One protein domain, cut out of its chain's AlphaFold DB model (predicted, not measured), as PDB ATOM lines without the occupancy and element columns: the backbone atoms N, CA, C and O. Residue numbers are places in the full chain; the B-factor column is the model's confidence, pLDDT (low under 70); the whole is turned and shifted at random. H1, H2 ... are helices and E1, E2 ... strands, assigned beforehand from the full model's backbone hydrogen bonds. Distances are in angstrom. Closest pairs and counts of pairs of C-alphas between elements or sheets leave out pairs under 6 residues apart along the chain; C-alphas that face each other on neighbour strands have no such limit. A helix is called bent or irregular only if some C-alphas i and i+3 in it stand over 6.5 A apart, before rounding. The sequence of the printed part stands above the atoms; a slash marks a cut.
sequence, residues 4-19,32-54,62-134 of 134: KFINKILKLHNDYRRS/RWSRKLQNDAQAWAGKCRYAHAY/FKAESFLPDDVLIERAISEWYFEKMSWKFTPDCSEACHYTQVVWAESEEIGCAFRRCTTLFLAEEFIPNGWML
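What this domain is: This is residues 4 to 19, 32 to 54 and 62 to 134 of the 134 residues of the protein "PAX-interacting protein 1" of Mytilus galloprovincialis (UniProt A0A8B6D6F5). A small, strongly twisted sheet of three strands lies at one end, and H3, grazing it with residues 70 to 77, runs away from it, with H1 alongside and H4 folding back across H3. H2 is away from the other helices, its residues 41 to 45 reaching the sheet, and residues 104 to 115 form a long link back to E2. The printed part has 112 residues, with H1 H2 E1 H3 H4 E2 E3 along the chain and an antiparallel sheet E1 E3 E2. The class is mixed; the whole is compact, radius of gyration of the C-alphas 14.2 A, spanning 37 by 31 by 26 A.

Where its parts are: E1 is residues 63 to 65, E2 116 to 122 and E3 127 to 133, ending at C-alpha 133 (-38.487, -5.681, 22.191). H3, residues 70 to 87, is 26.8 A long, with a kink of 26 degrees near residue 81. H1, residues 4 to 19, is 22.7 A long and begins at C-alpha 4 (-44.015, 9.394, 14.559). H2 is residues 35 to 45; H4, 95 to 103, is irregular, C-alphas 96 and 99 being 8.2 A apart.

How they stand to each other: E2 and E3 form a hairpin, with N 118 and O 131 at 2.7 A; E1 pairs with E3 through N 64 and O 132 at 2.9 A. E1, H3, H4 and E2 make a split strand-helix-strand unit, two same-way strands with E3 between them, its crossover left-handed. H2 is on the sheet, its closest C-alphas to E2 being Ala 45 and Arg 116, 5.6 A. H3 touches H1 at a shallow tilt of 19 degrees, closest C-alphas Phe 5 and Asp 71, 6.7 A. H3 touches H4 at a steep tilt of 51 degrees, opposite ways, closest C-alphas Tyr 82 and Tyr 100, 4.4 A. Every O i to N i+4 pair is within hydrogen-bond range in H1 and H2, against 11 of 14 in H3 and 3 of 5 in H4.

The domain as a whole: The C-alphas farthest apart, Arg 18 and Glu 125, are 38.6 A apart. Residues 20 to 31 and 55 to 61 are not printed, with C-alpha gaps of 20.0 A from 19 to 32 and 14.7 A from 54 to 62. The link H4 to E2 is long. No printed residue is under 70 in pLDDT.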
ATOM      1  N   LYS A   4     -42.712   9.922  14.107       96.75
ATOM      2  CA  LYS A   4     -44.015   9.394  14.559       96.75
ATOM      3  C   LYS A   4     -43.885   8.673  15.905       96.75
ATOM      4  O   LYS A   4     -44.630   8.964  16.837       96.75
ATOM      5  N   PHE A   5     -42.940   7.741  16.005       97.75
ATOM      6  CA  PHE A   5     -42.755   6.935  17.209       97.75
ATOM      7  C   PHE A   5     -42.123   7.729  18.356       97.75
ATOM      8  O   PHE A   5     -42.577   7.594  19.486       97.75
ATOM      9  N   ILE A   6     -41.156   8.610  18.069       97.81
ATOM     10  CA  ILE A   6     -40.573   9.527  19.069       97.81
ATOM     11  C   ILE A   6     -41.678  10.354  19.727       97.81
ATOM     12  O   ILE A   6     -41.805  10.366  20.950       97.81
ATOM     13  N   ASN A   7     -42.523  10.992  18.914       97.06
ATOM     14  CA  ASN A   7     -43.615  11.817  19.415       97.06
ATOM     15  C   ASN A   7     -44.616  10.997  20.233       97.06
ATOM     16  O   ASN A   7     -45.079  11.478  21.262       97.06
ATOM     17  N   LYS A   8     -44.920   9.756  19.825       97.62
ATOM     18  CA  LYS A   8     -45.799   8.862  20.591       97.62
ATOM     19  C   LYS A   8     -45.211   8.514  21.961       97.62
ATOM     20  O   LYS A   8     -45.906   8.657  22.961       97.62
ATOM     21  N   ILE A   9     -43.937   8.123  22.015       98.38
ATOM     22  CA  ILE A   9     -43.238   7.779  23.264       98.38
ATOM     23  C   ILE A   9     -43.214   8.980  24.211       98.38
ATOM     24  O   ILE A   9     -43.608   8.852  25.369       98.38
ATOM     25  N   LEU A  10     -42.799  10.151  23.714       97.69
ATOM     26  CA  LEU A  10     -42.767  11.385  24.501       97.69
ATOM     27  C   LEU A  10     -44.160  11.781  24.984       97.69
ATOM     28  O   LEU A  10     -44.316  12.199  26.129       97.69
ATOM     29  N   LYS A  11     -45.180  11.657  24.126       97.50
ATOM     30  CA  LYS A  11     -46.561  11.961  24.500       97.50
ATOM     31  C   LYS A  11     -47.020  11.054  25.640       97.50
ATOM     32  O   LYS A  11     -47.447  11.584  26.655       97.50
ATOM     33  N   LEU A  12     -46.873   9.735  25.507       98.31
ATOM     34  CA  LEU A  12     -47.304   8.769  26.523       98.31
ATOM     35  C   LEU A  12     -46.593   8.987  27.864       98.31
ATOM     36  O   LEU A  12     -47.259   9.100  28.888       98.31
ATOM     37  N   HIS A  13     -45.265   9.152  27.861       98.19
ATOM     38  CA  HIS A  13     -44.524   9.460  29.090       98.19
ATOM     39  C   HIS A  13     -45.023  10.752  29.732       98.19
ATOM     40  O   HIS A  13     -45.289  10.785  30.927       98.19
ATOM     41  N   ASN A  14     -45.179  11.825  28.956       97.50
ATOM     42  CA  ASN A  14     -45.638  13.096  29.504       97.50
ATOM     43  C   ASN A  14     -47.108  13.053  29.954       97.50
ATOM     44  O   ASN A  14     -47.449  13.748  30.904       97.50
ATOM     45  N   ASP A  15     -47.979  12.285  29.293       97.50
ATOM     46  CA  ASP A  15     -49.368  12.079  29.718       97.50
ATOM     47  C   ASP A  15     -49.405  11.426  31.110       97.50
ATOM     48  O   ASP A  15     -50.036  11.972  32.015       97.50
ATOM     49  N   TYR A  16     -48.653  10.337  31.304       98.00
ATOM     50  CA  TYR A  16     -48.556   9.633  32.585       98.00
ATOM     51  C   TYR A  16     -47.850  10.444  33.680       98.00
ATOM     52  O   TYR A  16     -48.310  10.519  34.815       98.00
ATOM     53  N   ARG A  17     -46.762  11.144  33.343       96.94
ATOM     54  CA  ARG A  17     -46.080  12.067  34.266       96.94
ATOM     55  C   ARG A  17     -47.013  13.174  34.762       96.94
ATOM     56  O   ARG A  17     -46.957  13.541  35.931       96.94
ATOM     57  N   ARG A  18     -47.888  13.699  33.894       95.62
ATOM     58  CA  ARG A  18     -48.888  14.707  34.286       95.62
ATOM     59  C   ARG A  18     -49.997  14.126  35.159       95.62
ATOM     60  O   ARG A  18     -50.463  14.841  36.041       95.62
ATOM     61  N   SER A  19     -50.407  12.870  34.960       96.25
ATOM     62  CA  SER A  19     -51.448  12.251  35.794       96.25
ATOM     63  C   SER A  19     -51.016  11.997  37.238       96.25
ATOM     64  O   SER A  19     -51.883  11.866  38.096       96.25
ATOM     65  N   ARG A  32     -35.461  17.167  24.280       89.31
ATOM     66  CA  ARG A  32     -34.928  16.248  25.288       89.31
ATOM     67  C   ARG A  32     -34.895  14.791  24.819       89.31
ATOM     68  O   ARG A  32     -34.558  13.894  25.592       89.31
ATOM     69  N   TRP A  33     -35.229  14.536  23.552       96.81
ATOM     70  CA  TRP A  33     -34.969  13.235  22.954       96.81
ATOM     71  C   TRP A  33     -33.464  13.054  22.733       96.81
ATOM     72  O   TRP A  33     -32.862  13.675  21.853       96.81
ATOM     73  N   SER A  34     -32.853  12.167  23.508       97.62
ATOM     74  CA  SER A  34     -31.419  11.931  23.448       97.62
ATOM     75  C   SER A  34     -31.082  10.932  22.349       97.62
ATOM     76  O   SER A  34     -31.353   9.731  22.441       97.62
ATOM     77  N   ARG A  35     -30.425  11.421  21.289       97.00
ATOM     78  CA  ARG A  35     -29.882  10.565  20.221       97.00
ATOM     79  C   ARG A  35     -28.871   9.558  20.758       97.00
ATOM     80  O   ARG A  35     -28.810   8.443  20.249       97.00
ATOM     81  N   LYS A  36     -28.109   9.934  21.789       97.00
ATOM     82  CA  LYS A  36     -27.165   9.028  22.440       97.00
ATOM     83  C   LYS A  36     -27.894   7.862  23.110       97.00
ATOM     84  O   LYS A  36     -27.575   6.722  22.794       97.00
ATOM     85  N   LEU A  37     -28.890   8.141  23.957       97.88
ATOM     86  CA  LEU A  37     -29.673   7.091  24.626       97.88
ATOM     87  C   LEU A  37     -30.398   6.199  23.611       97.88
ATOM     88  O   LEU A  37     -30.347   4.980  23.720       97.88
ATOM     89  N   GLN A  38     -30.980   6.792  22.559       98.00
ATOM     90  CA  GLN A  38     -31.591   6.032  21.466       98.00
ATOM     91  C   GLN A  38     -30.586   5.068  20.811       98.00
ATOM     92  O   GLN A  38     -30.944   3.932  20.509       98.00
ATOM     93  N   ASN A  39     -29.358   5.514  20.538       97.75
ATOM     94  CA  ASN A  39     -28.344   4.677  19.895       97.75
ATOM     95  C   ASN A  39     -27.879   3.542  20.815       97.75
ATOM     96  O   ASN A  39     -27.742   2.412  20.347       97.75
ATOM     97  N   ASP A  40     -27.692   3.827  22.106       97.44
ATOM     98  CA  ASP A  40     -27.342   2.824  23.116       97.44
ATOM     99  C   ASP A  40     -28.466   1.760  23.221       97.44
ATOM    100  O   ASP A  40     -28.197   0.560  23.107       97.44
ATOM    101  N   ALA A  41     -29.736   2.185  23.295       98.12
ATOM    102  CA  ALA A  41     -30.903   1.295  23.282       98.12
ATOM    103  C   ALA A  41     -31.012   0.488  21.975       98.12
ATOM    104  O   ALA A  41     -31.292  -0.708  21.988       98.12
ATOM    105  N   GLN A  42     -30.740   1.111  20.821       98.00
ATOM    106  CA  GLN A  42     -30.797   0.442  19.519       98.00
ATOM    107  C   GLN A  42     -29.734  -0.648  19.394       98.00
ATOM    108  O   GLN A  42     -30.020  -1.715  18.843       98.00
ATOM    109  N   ALA A  43     -28.525  -0.379  19.894       97.50
ATOM    110  CA  ALA A  43     -27.438  -1.347  19.935       97.50
ATOM    111  C   ALA A  43     -27.778  -2.528  20.853       97.50
ATOM    112  O   ALA A  43     -27.451  -3.668  20.525       97.50
ATOM    113  N   TRP A  44     -28.467  -2.273  21.969       97.81
ATOM    114  CA  TRP A  44     -28.923  -3.327  22.869       97.81
ATOM    115  C   TRP A  44     -30.039  -4.181  22.264       97.81
ATOM    116  O   TRP A  44     -29.866  -5.390  22.113       97.81
ATOM    117  N   ALA A  45     -31.133  -3.556  21.820       97.44
ATOM    118  CA  ALA A  45     -32.265  -4.245  21.202       97.44
ATOM    119  C   ALA A  45     -31.843  -5.043  19.952       97.44
ATOM    120  O   ALA A  45     -32.392  -6.105  19.660       97.44
ATOM    121  N   GLY A  46     -30.814  -4.578  19.231       97.88
ATOM    122  CA  GLY A  46     -30.227  -5.276  18.085       97.88
ATOM    123  C   GLY A  46     -29.617  -6.645  18.406       97.88
ATOM    124  O   GLY A  46     -29.467  -7.454  17.493       97.88
ATOM    125  N   LYS A  47     -29.311  -6.935  19.678       97.69
ATOM    126  CA  LYS A  47     -28.809  -8.247  20.115       97.69
ATOM    127  C   LYS A  47     -29.897  -9.315  20.193       97.69
ATOM    128  O   LYS A  47     -29.557 -10.482  20.347       97.69
ATOM    129  N   CYS A  48     -31.176  -8.932  20.119       98.06
ATOM    130  CA  CYS A  48     -32.305  -9.852  20.257       98.06
ATOM    131  C   CYS A  48     -32.197 -10.750  21.500       98.06
ATOM    132  O   CYS A  48     -32.506 -11.941  21.456       98.06
ATOM    133  N   ARG A  49     -31.771 -10.155  22.621       97.19
ATOM    134  CA  ARG A  49     -31.707 -10.794  23.934       97.19
ATOM    135  C   ARG A  49     -32.501  -9.963  24.930       97.19
ATOM    136  O   ARG A  49     -32.142  -8.818  25.185       97.19
ATOM    137  N   TYR A  50     -33.547 -10.547  25.499       97.19
ATOM    138  CA  TYR A  50     -34.360  -9.884  26.504       97.19
ATOM    139  C   TYR A  50     -33.693  -9.989  27.875       97.19
ATOM    140  O   TYR A  50     -33.761 -11.009  28.558       97.19
ATOM    141  N   ALA A  51     -32.996  -8.918  28.227       95.75
ATOM    142  CA  ALA A  51     -32.394  -8.661  29.524       95.75
ATOM    143  C   ALA A  51     -32.147  -7.151  29.639       95.75
ATOM    144  O   ALA A  51     -32.115  -6.458  28.620       95.75
ATOM    145  N   HIS A  52     -31.899  -6.661  30.849       95.62
ATOM    146  CA  HIS A  52     -31.377  -5.312  31.037       95.62
ATOM    147  C   HIS A  52     -29.947  -5.188  30.489       95.62
ATOM    148  O   HIS A  52     -29.144  -6.124  30.596       95.62
ATOM    149  N   ALA A  53     -29.616  -4.035  29.904       93.88
ATOM    150  CA  ALA A  53     -28.259  -3.724  29.465       93.88
ATOM    151  C   ALA A  53     -27.320  -3.433  30.643       93.88
ATOM    152  O   ALA A  53     -26.102  -3.535  30.476       93.88
ATOM    153  N   TYR A  54     -27.878  -3.057  31.803       89.88
ATOM    154  CA  TYR A  54     -27.141  -2.613  32.995       89.88
ATOM    155  C   TYR A  54     -26.094  -1.536  32.665       89.88
ATOM    156  O   TYR A  54     -24.948  -1.571  33.114       89.88
ATOM    157  N   PHE A  62     -39.219  -4.005  27.514       98.12
ATOM    158  CA  PHE A  62     -40.490  -4.671  27.262       98.12
ATOM    159  C   PHE A  62     -40.320  -5.729  26.182       98.12
ATOM    160  O   PHE A  62     -39.555  -5.538  25.239       98.12
ATOM    161  N   LYS A  63     -41.055  -6.837  26.306       97.31
ATOM    162  CA  LYS A  63     -41.136  -7.880  25.281       97.31
ATOM    163  C   LYS A  63     -42.582  -8.209  24.942       97.31
ATOM    164  O   LYS A  63     -43.444  -8.237  25.812       97.31
ATOM    165  N   ALA A  64     -42.818  -8.570  23.689       97.25
ATOM    166  CA  ALA A  64     -44.047  -9.222  23.267       97.25
ATOM    167  C   ALA A  64     -43.761 -10.254  22.175       97.25
ATOM    168  O   ALA A  64     -42.956 -10.010  21.282       97.25
ATOM    169  N   GLU A  65     -44.470 -11.376  22.209       96.50
ATOM    170  CA  GLU A  65     -44.676 -12.215  21.029       96.50
ATOM    171  C   GLU A  65     -45.838 -11.618  20.233       96.50
ATOM    172  O   GLU A  65     -46.989 -11.679  20.672       96.50
ATOM    173  N   SER A  66     -45.568 -10.931  19.119       92.94
ATOM    174  CA  SER A  66     -46.643 -10.224  18.425       92.94
ATOM    175  C   SER A  66     -46.325  -9.833  16.989       92.94
ATOM    176  O   SER A  66     -45.222  -9.399  16.665       92.94
ATOM    177  N   PHE A  67     -47.360  -9.863  16.152       94.00
ATOM    178  CA  PHE A  67     -47.358  -9.274  14.810       94.00
ATOM    179  C   PHE A  67     -48.047  -7.905  14.755       94.00
ATOM    180  O   PHE A  67     -48.192  -7.336  13.671       94.00
ATOM    181  N   LEU A  68     -48.483  -7.370  15.902       97.38
ATOM    182  CA  LEU A  68     -49.166  -6.083  15.959       97.38
ATOM    183  C   LEU A  68     -48.279  -4.945  15.421       97.38
ATOM    184  O   LEU A  68     -47.047  -5.051  15.426       97.38
ATOM    185  N   PRO A  69     -48.875  -3.839  14.946       97.69
ATOM    186  CA  PRO A  69     -48.131  -2.649  14.545       97.69
ATOM    187  C   PRO A  69     -47.248  -2.085  15.670       97.69
ATOM    188  O   PRO A  69     -47.617  -2.119  16.844       97.69
ATOM    189  N   ASP A  70     -46.088  -1.523  15.314       97.81
ATOM    190  CA  ASP A  70     -45.119  -1.015  16.300       97.81
ATOM    191  C   ASP A  70     -45.694   0.104  17.179       97.81
ATOM    192  O   ASP A  70     -45.350   0.210  18.350       97.81
ATOM    193  N   ASP A  71     -46.595   0.938  16.653       97.44
ATOM    194  CA  ASP A  71     -47.250   1.976  17.448       97.44
ATOM    195  C   ASP A  71     -48.198   1.411  18.505       97.44
ATOM    196  O   ASP A  71     -48.312   2.017  19.570       97.44
ATOM    197  N   VAL A  72     -48.857   0.282  18.241       98.25
ATOM    198  CA  VAL A  72     -49.682  -0.425  19.233       98.25
ATOM    199  C   VAL A  72     -48.794  -1.030  20.318       98.25
ATOM    200  O   VAL A  72     -49.084  -0.888  21.502       98.25
ATOM    201  N   LEU A  73     -47.672  -1.643  19.933       98.44
ATOM    202  CA  LEU A  73     -46.743  -2.268  20.878       98.44
ATOM    203  C   LEU A  73     -46.014  -1.246  21.762       98.44
ATOM    204  O   LEU A  73     -45.859  -1.489  22.953       98.44
ATOM    205  N   ILE A  74     -45.654  -0.075  21.226       98.56
ATOM    206  CA  ILE A  74     -45.119   1.050  22.017       98.56
ATOM    207  C   ILE A  74     -46.128   1.515  23.070       98.56
ATOM    208  O   ILE A  74     -45.750   1.772  24.210       98.56
ATOM    209  N   GLU A  75     -47.402   1.656  22.690       98.62
ATOM    210  CA  GLU A  75     -48.453   2.075  23.623       98.62
ATOM    211  C   GLU A  75     -48.628   1.065  24.743       98.62
ATOM    212  O   GLU A  75     -48.589   1.434  25.915       98.62
ATOM    213  N   ARG A  76     -48.728  -0.212  24.367       98.62
ATOM    214  CA  ARG A  76     -48.826  -1.318  25.303       98.62
ATOM    215  C   ARG A  76     -47.648  -1.330  26.278       98.62
ATOM    216  O   ARG A  76     -47.887  -1.297  27.477       98.62
ATOM    217  N   ALA A  77     -46.412  -1.277  25.782       98.56
ATOM    218  CA  ALA A  77     -45.207  -1.296  26.609       98.56
ATOM    219  C   ALA A  77     -45.198  -0.186  27.669       98.56
ATOM    220  O   ALA A  77     -45.049  -0.457  28.858       98.56
ATOM    221  N   ILE A  78     -45.420   1.065  27.250       98.69
ATOM    222  CA  ILE A  78     -45.382   2.212  28.166       98.69
ATOM    223  C   ILE A  78     -46.564   2.168  29.144       98.69
ATOM    224  O   ILE A  78     -46.401   2.527  30.309       98.69
ATOM    225  N   SER A  79     -47.739   1.710  28.699       98.56
ATOM    226  CA  SER A  79     -48.895   1.538  29.582       98.56
ATOM    227  C   SER A  79     -48.670   0.452  30.635       98.56
ATOM    228  O   SER A  79     -48.978   0.685  31.798       98.56
ATOM    229  N   GLU A  80     -48.090  -0.696  30.267       98.50
ATOM    230  CA  GLU A  80     -47.817  -1.790  31.203       98.50
ATOM    231  C   GLU A  80     -46.777  -1.358  32.239       98.50
ATOM    232  O   GLU A  80     -47.027  -1.519  33.430       98.50
ATOM    233  N   TRP A  81     -45.696  -0.690  31.815       98.62
ATOM    234  CA  TRP A  81     -44.741  -0.075  32.742       98.62
ATOM    235  C   TRP A  81     -45.416   0.904  33.703       98.62
ATOM    236  O   TRP A  81     -45.155   0.863  34.897       98.62
ATOM    237  N   TYR A  82     -46.293   1.784  33.213       98.50
ATOM    238  CA  TYR A  82     -46.991   2.736  34.077       98.50
ATOM    239  C   TYR A  82     -47.946   2.046  35.062       98.50
ATOM    240  O   TYR A  82     -48.018   2.436  36.225       98.50
ATOM    241  N   PHE A  83     -48.680   1.018  34.633       98.06
ATOM    242  CA  PHE A  83     -49.674   0.357  35.478       98.06
ATOM    243  C   PHE A  83     -49.085  -0.551  36.559       98.06
ATOM    244  O   PHE A  83     -49.820  -0.920  37.478       98.06
ATOM    245  N   GLU A  84     -47.770  -0.794  36.572       97.38
ATOM    246  CA  GLU A  84     -47.102  -1.325  37.770       97.38
ATOM    247  C   GLU A  84     -47.319  -0.432  39.007       97.38
ATOM    248  O   GLU A  84     -47.176  -0.894  40.138       97.38
ATOM    249  N   LYS A  85     -47.769   0.820  38.819       95.75
ATOM    250  CA  LYS A  85     -48.336   1.681  39.866       95.75
ATOM    251  C   LYS A  85     -49.293   0.948  40.807       95.75
ATOM    252  O   LYS A  85     -49.317   1.253  41.996       95.75
ATOM    253  N   MET A  86     -50.074  -0.011  40.309       94.62
ATOM    254  CA  MET A  86     -51.017  -0.771  41.137       94.62
ATOM    255  C   MET A  86     -50.323  -1.651  42.187       94.62
ATOM    256  O   MET A  86     -50.920  -1.947  43.220       94.62
ATOM    257  N   SER A  87     -49.061  -2.014  41.953       92.50
ATOM    258  CA  SER A  87     -48.198  -2.746  42.884       92.50
ATOM    259  C   SER A  87     -47.251  -1.829  43.669       92.50
ATOM    260  O   SER A  87     -46.441  -2.316  44.458       92.50
ATOM    261  N   TRP A  88     -47.325  -0.504  43.485       91.75
ATOM    262  CA  TRP A  88     -46.403   0.437  44.115       91.75
ATOM    263  C   TRP A  88     -46.673   0.594  45.615       91.75
ATOM    264  O   TRP A  88     -47.746   1.023  46.034       91.75
ATOM    265  N   LYS A  89     -45.660   0.283  46.435       88.50
ATOM    266  CA  LYS A  89     -45.744   0.302  47.907       88.50
ATOM    267  C   LYS A  89     -44.986   1.461  48.561       88.50
ATOM    268  O   LYS A  89     -44.798   1.444  49.772       88.50
ATOM    269  N   PHE A  90     -44.558   2.461  47.783       85.25
ATOM    270  CA  PHE A  90     -43.773   3.606  48.272       85.25
ATOM    271  C   PHE A  90     -42.470   3.199  48.987       85.25
ATOM    272  O   PHE A  90     -42.075   3.816  49.977       85.25
ATOM    273  N   THR A  91     -41.799   2.154  48.495       85.69
ATOM    274  CA  THR A  91     -40.558   1.622  49.076       85.69
ATOM    275  C   THR A  91     -39.323   2.049  48.272       85.69
ATOM    276  O   THR A  91     -39.405   2.181  47.054       85.69
ATOM    277  N   PRO A  92     -38.148   2.250  48.899       79.38
ATOM    278  CA  PRO A  92     -36.947   2.694  48.180       79.38
ATOM    279  C   PRO A  92     -36.449   1.738  47.085       79.38
ATOM    280  O   PRO A  92     -35.734   2.160  46.185       79.38
ATOM    281  N   ASP A  93     -36.800   0.457  47.172       84.81
ATOM    282  CA  ASP A  93     -36.320  -0.619  46.304       84.81
ATOM    283  C   ASP A  93     -37.188  -0.859  45.062       84.81
ATOM    284  O   ASP A  93     -36.973  -1.850  44.375       84.81
ATOM    285  N   CYS A  94     -38.174   0.007  44.795       83.94
ATOM    286  CA  CYS A  94     -39.171  -0.085  43.721       83.94
ATOM    287  C   CYS A  94     -40.058  -1.354  43.688       83.94
ATOM    288  O   CYS A  94     -41.175  -1.292  43.171       83.94
ATOM    289  N   SER A  95     -39.636  -2.461  44.310       85.94
ATOM    290  CA  SER A  95     -40.297  -3.767  44.312       85.94
ATOM    291  C   SER A  95     -40.710  -4.174  42.887       85.94
ATOM    292  O   SER A  95     -39.887  -4.164  41.979       85.94
ATOM    293  N   GLU A  96     -41.975  -4.518  42.659       87.44
ATOM    294  CA  GLU A  96     -42.507  -4.882  41.337       87.44
ATOM    295  C   GLU A  96     -42.868  -3.670  40.455       87.44
ATOM    296  O   GLU A  96     -43.422  -3.852  39.378       87.44
ATOM    297  N   ALA A  97     -42.590  -2.437  40.900       94.44
ATOM    298  CA  ALA A  97     -42.998  -1.194  40.235       94.44
ATOM    299  C   ALA A  97     -41.822  -0.347  39.722       94.44
ATOM    300  O   ALA A  97     -41.914   0.880  39.594       94.44
ATOM    301  N   CYS A  98     -40.685  -0.986  39.450       94.38
ATOM    302  CA  CYS A  98     -39.479  -0.309  38.986       94.38
ATOM    303  C   CYS A  98     -39.676   0.395  37.643       94.38
ATOM    304  O   CYS A  98     -39.237   1.539  37.499       94.38
ATOM    305  N   HIS A  99     -40.403  -0.200  36.694       97.25
ATOM    306  CA  HIS A  99     -40.646   0.475  35.427       97.25
ATOM    307  C   HIS A  99     -41.578   1.672  35.611       97.25
ATOM    308  O   HIS A  99     -41.312   2.732  35.036       97.25
ATOM    309  N   TYR A 100     -42.612   1.542  36.453       97.56
ATOM    310  CA  TYR A 100     -43.496   2.658  36.803       97.56
ATOM    311  C   TYR A 100     -42.705   3.833  37.373       97.56
ATOM    312  O   TYR A 100     -42.785   4.943  36.839       97.56
ATOM    313  N   THR A 101     -41.903   3.595  38.417       95.50
ATOM    314  CA  THR A 101     -41.129   4.667  39.061       95.50
ATOM    315  C   THR A 101     -40.200   5.363  38.067       95.50
ATOM    316  O   THR A 101     -40.113   6.591  38.082       95.50
ATOM    317  N   GLN A 102     -39.594   4.624  37.132       96.31
ATOM    318  CA  GLN A 102     -38.767   5.208  36.082       96.31
ATOM    319  C   GLN A 102     -39.574   6.057  35.079       96.31
ATOM    320  O   GLN A 102     -39.102   7.131  34.690       96.31
ATOM    321  N   VAL A 103     -40.786   5.641  34.683       97.44
ATOM    322  CA  VAL A 103     -41.674   6.431  33.799       97.44
ATOM    323  C   VAL A 103     -42.008   7.786  34.435       97.44
ATOM    324  O   VAL A 103     -41.954   8.830  33.770       97.44
ATOM    325  N   VAL A 104     -42.304   7.789  35.738       95.94
ATOM    326  CA  VAL A 104     -42.740   8.984  36.478       95.94
ATOM    327  C   VAL A 104     -41.621   9.668  37.273       95.94
ATOM    328  O   VAL A 104     -41.886  10.506  38.131       95.94
ATOM    329  N   TRP A 105     -40.353   9.372  36.976       94.88
ATOM    330  CA  TRP A 105     -39.232   9.946  37.719       94.88
ATOM    331  C   TRP A 105     -39.063  11.443  37.424       94.88
ATOM    332  O   TRP A 105     -38.647  11.826  36.325       94.88
ATOM    333  N   ALA A 106     -39.394  12.310  38.383       94.00
ATOM    334  CA  ALA A 106     -39.493  13.758  38.165       94.00
ATOM    335  C   ALA A 106     -38.206  14.392  37.612       94.00
ATOM    336  O   ALA A 106     -38.273  15.287  36.765       94.00
ATOM    337  N   GLU A 107     -37.049  13.890  38.041       92.06
ATOM    338  CA  GLU A 107     -35.734  14.411  37.659       92.06
ATOM    339  C   GLU A 107     -35.203  13.873  36.329       92.06
ATOM    340  O   GLU A 107     -34.229  14.419  35.816       92.06
ATOM    341  N   SER A 108     -35.835  12.857  35.733       93.88
ATOM    342  CA  SER A 108     -35.454  12.400  34.396       93.88
ATOM    343  C   SER A 108     -35.719  13.510  33.381       93.88
ATOM    344  O   SER A 108     -36.867  13.889  33.145       93.88
ATOM    345  N   GLU A 109     -34.646  14.037  32.789       90.56
ATOM    346  CA  GLU A 109     -34.715  15.150  31.839       90.56
ATOM    347  C   GLU A 109     -34.629  14.723  30.383       90.56
ATOM    348  O   GLU A 109     -35.039  15.494  29.523       90.56
ATOM    349  N   GLU A 110     -34.089  13.540  30.102       95.12
ATOM    350  CA  GLU A 110     -33.872  13.032  28.752       95.12
ATOM    351  C   GLU A 110     -34.396  11.609  28.618       95.12
ATOM    352  O   GLU A 110     -34.402  10.832  29.571       95.12
ATOM    353  N   ILE A 111     -34.803  11.259  27.402       97.38
ATOM    354  CA  ILE A 111     -35.196   9.896  27.056       97.38
ATOM    355  C   ILE A 111     -34.734   9.574  25.640       97.38
ATOM    356  O   ILE A 111     -34.734  10.431  24.755       97.38
ATOM    357  N   GLY A 112     -34.346   8.329  25.407       97.88
ATOM    358  CA  GLY A 112     -34.135   7.801  24.071       97.88
ATOM    359  C   GLY A 112     -34.390   6.307  24.085       97.88
ATOM    360  O   GLY A 112     -33.769   5.583  24.852       97.88
ATOM    361  N   CYS A 113     -35.313   5.859  23.243       98.31
ATOM    362  CA  CYS A 113     -35.731   4.461  23.175       98.31
ATOM    363  C   CYS A 113     -35.463   3.898  21.783       98.31
ATOM    364  O   CYS A 113     -35.391   4.640  20.796       98.31
ATOM    365  N   ALA A 114     -35.410   2.579  21.678       98.25
ATOM    366  CA  ALA A 114     -35.362   1.877  20.408       98.25
ATOM    367  C   ALA A 114     -36.121   0.566  20.533       98.25
ATOM    368  O   ALA A 114     -35.982  -0.103  21.541       98.25
ATOM    369  N   PHE A 115     -36.864   0.177  19.500       98.12
ATOM    370  CA  PHE A 115     -37.454  -1.154  19.448       98.12
ATOM    371  C   PHE A 115     -36.840  -1.991  18.328       98.12
ATOM    372  O   PHE A 115     -36.289  -1.465  17.351       98.12
ATOM    373  N   ARG A 116     -36.960  -3.311  18.458       97.75
ATOM    374  CA  ARG A 116     -36.509  -4.296  17.480       97.75
ATOM    375  C   ARG A 116     -37.524  -5.429  17.364       97.75
ATOM    376  O   ARG A 116     -37.937  -6.006  18.363       97.75
ATOM    377  N   ARG A 117     -37.858  -5.784  16.121       97.75
ATOM    378  CA  ARG A 117     -38.453  -7.083  15.782       97.75
ATOM    379  C   ARG A 117     -37.334  -8.098  15.571       97.75
ATOM    380  O   ARG A 117     -36.409  -7.850  14.795       97.75
ATOM    381  N   CYS A 118     -37.429  -9.215  16.263       97.94
ATOM    382  CA  CYS A 118     -36.492 -10.319  16.266       97.94
ATOM    383  C   CYS A 118     -37.219 -11.568  15.774       97.94
ATOM    384  O   CYS A 118     -38.282 -11.905  16.286       97.94
ATOM    385  N   THR A 119     -36.643 -12.284  14.807       97.44
ATOM    386  CA  THR A 119     -37.170 -13.601  14.404       97.44
ATOM    387  C   THR A 119     -37.228 -14.545  15.603       97.44
ATOM    388  O   THR A 119     -38.209 -15.258  15.790       97.44
ATOM    389  N   THR A 120     -36.203 -14.471  16.452       97.38
ATOM    390  CA  THR A 120     -36.119 -15.159  17.735       97.38
ATOM    391  C   THR A 120     -35.557 -14.180  18.757       97.38
ATOM    392  O   THR A 120     -34.497 -13.596  18.533       97.38
ATOM    393  N   LEU A 121     -36.283 -13.968  19.850       98.00
ATOM    394  CA  LEU A 121     -35.848 -13.183  21.000       98.00
ATOM    395  C   LEU A 121     -35.413 -14.150  22.101       98.00
ATOM    396  O   LEU A 121     -36.230 -14.923  22.596       98.00
ATOM    397  N   PHE A 122     -34.135 -14.120  22.465       97.81
ATOM    398  CA  PHE A 122     -33.561 -15.034  23.450       97.81
ATOM    399  C   PHE A 122     -33.726 -14.506  24.872       97.81
ATOM    400  O   PHE A 122     -33.491 -13.326  25.139       97.81
ATOM    401  N   LEU A 123     -34.095 -15.395  25.784       95.62
ATOM    402  CA  LEU A 123     -34.111 -15.188  27.227       95.62
ATOM    403  C   LEU A 123     -33.061 -16.099  27.874       95.62
ATOM    404  O   LEU A 123     -32.314 -16.775  27.170       95.62
ATOM    405  N   ALA A 124     -32.962 -16.087  29.205       91.94
ATOM    406  CA  ALA A 124     -31.965 -16.886  29.920       91.94
ATOM    407  C   ALA A 124     -32.089 -18.392  29.621       91.94
ATOM    408  O   ALA A 124     -31.081 -19.042  29.360       91.94
ATOM    409  N   GLU A 125     -33.314 -18.920  29.615       92.75
ATOM    410  CA  GLU A 125     -33.586 -20.361  29.477       92.75
ATOM    411  C   GLU A 125     -34.648 -20.680  28.410       92.75
ATOM    412  O   GLU A 125     -34.988 -21.836  28.181       92.75
ATOM    413  N   GLU A 126     -35.170 -19.662  27.725       94.69
ATOM    414  CA  GLU A 126     -36.249 -19.796  26.746       94.69
ATOM    415  C   GLU A 126     -36.040 -18.853  25.556       94.69
ATOM    416  O   GLU A 126     -35.123 -18.026  25.529       94.69
ATOM    417  N   PHE A 127     -36.904 -18.958  24.551       95.25
ATOM    418  CA  PHE A 127     -36.956 -17.996  23.461       95.25
ATOM    419  C   PHE A 127     -38.396 -17.702  23.065       95.25
ATOM    420  O   PHE A 127     -39.288 -18.528  23.231       95.25
ATOM    421  N   ILE A 128     -38.592 -16.523  22.485       95.56
ATOM    422  CA  ILE A 128     -39.863 -16.098  21.911       95.56
ATOM    423  C   ILE A 128     -39.695 -15.976  20.395       95.56
ATOM    424  O   ILE A 128     -38.845 -15.195  19.941       95.56
ATOM    425  N   PRO A 129     -40.462 -16.723  19.585       96.81
ATOM    426  CA  PRO A 129     -40.500 -16.497  18.147       96.81
ATOM    427  C   PRO A 129     -41.197 -15.164  17.848       96.81
ATOM    428  O   PRO A 129     -42.100 -14.756  18.565       96.81
ATOM    429  N   ASN A 130     -40.793 -14.470  16.783       96.50
ATOM    430  CA  ASN A 130     -41.389 -13.184  16.382       96.50
ATOM    431  C   ASN A 130     -41.445 -12.159  17.531       96.50
ATOM    432  O   ASN A 130     -42.423 -11.427  17.703       96.50
ATOM    433  N   GLY A 131     -40.386 -12.135  18.340       97.69
ATOM    434  CA  GLY A 131     -40.288 -11.258  19.491       97.69
ATOM    435  C   GLY A 131     -40.151  -9.798  19.075       97.69
ATOM    436  O   GLY A 131     -39.360  -9.446  18.200       97.69
ATOM    437  N   TRP A 132     -40.893  -8.932  19.741       98.19
ATOM    438  CA  TRP A 132     -40.745  -7.490  19.676       98.19
ATOM    439  C   TRP A 132     -40.211  -6.999  21.016       98.19
ATOM    440  O   TRP A 132     -40.777  -7.337  22.052       98.19
ATOM    441  N   MET A 133     -39.127  -6.229  20.995       97.69
ATOM    442  CA  MET A 133     -38.487  -5.681  22.191       97.69
ATOM    443  C   MET A 133     -38.393  -4.161  22.085       97.69
ATOM    444  O   MET A 133     -37.985  -3.683  21.027       97.69
ATOM    445  N   LEU A 134     -38.739  -3.437  23.153       97.56
ATOM    446  CA  LEU A 134     -38.526  -1.990  23.339       97.56
ATOM    447  C   LEU A 134     -37.591  -1.743  24.517       97.56
ATOM    448  O   LEU A 134     -37.716  -2.504  25.505       97.56
TER     449      LEU A 134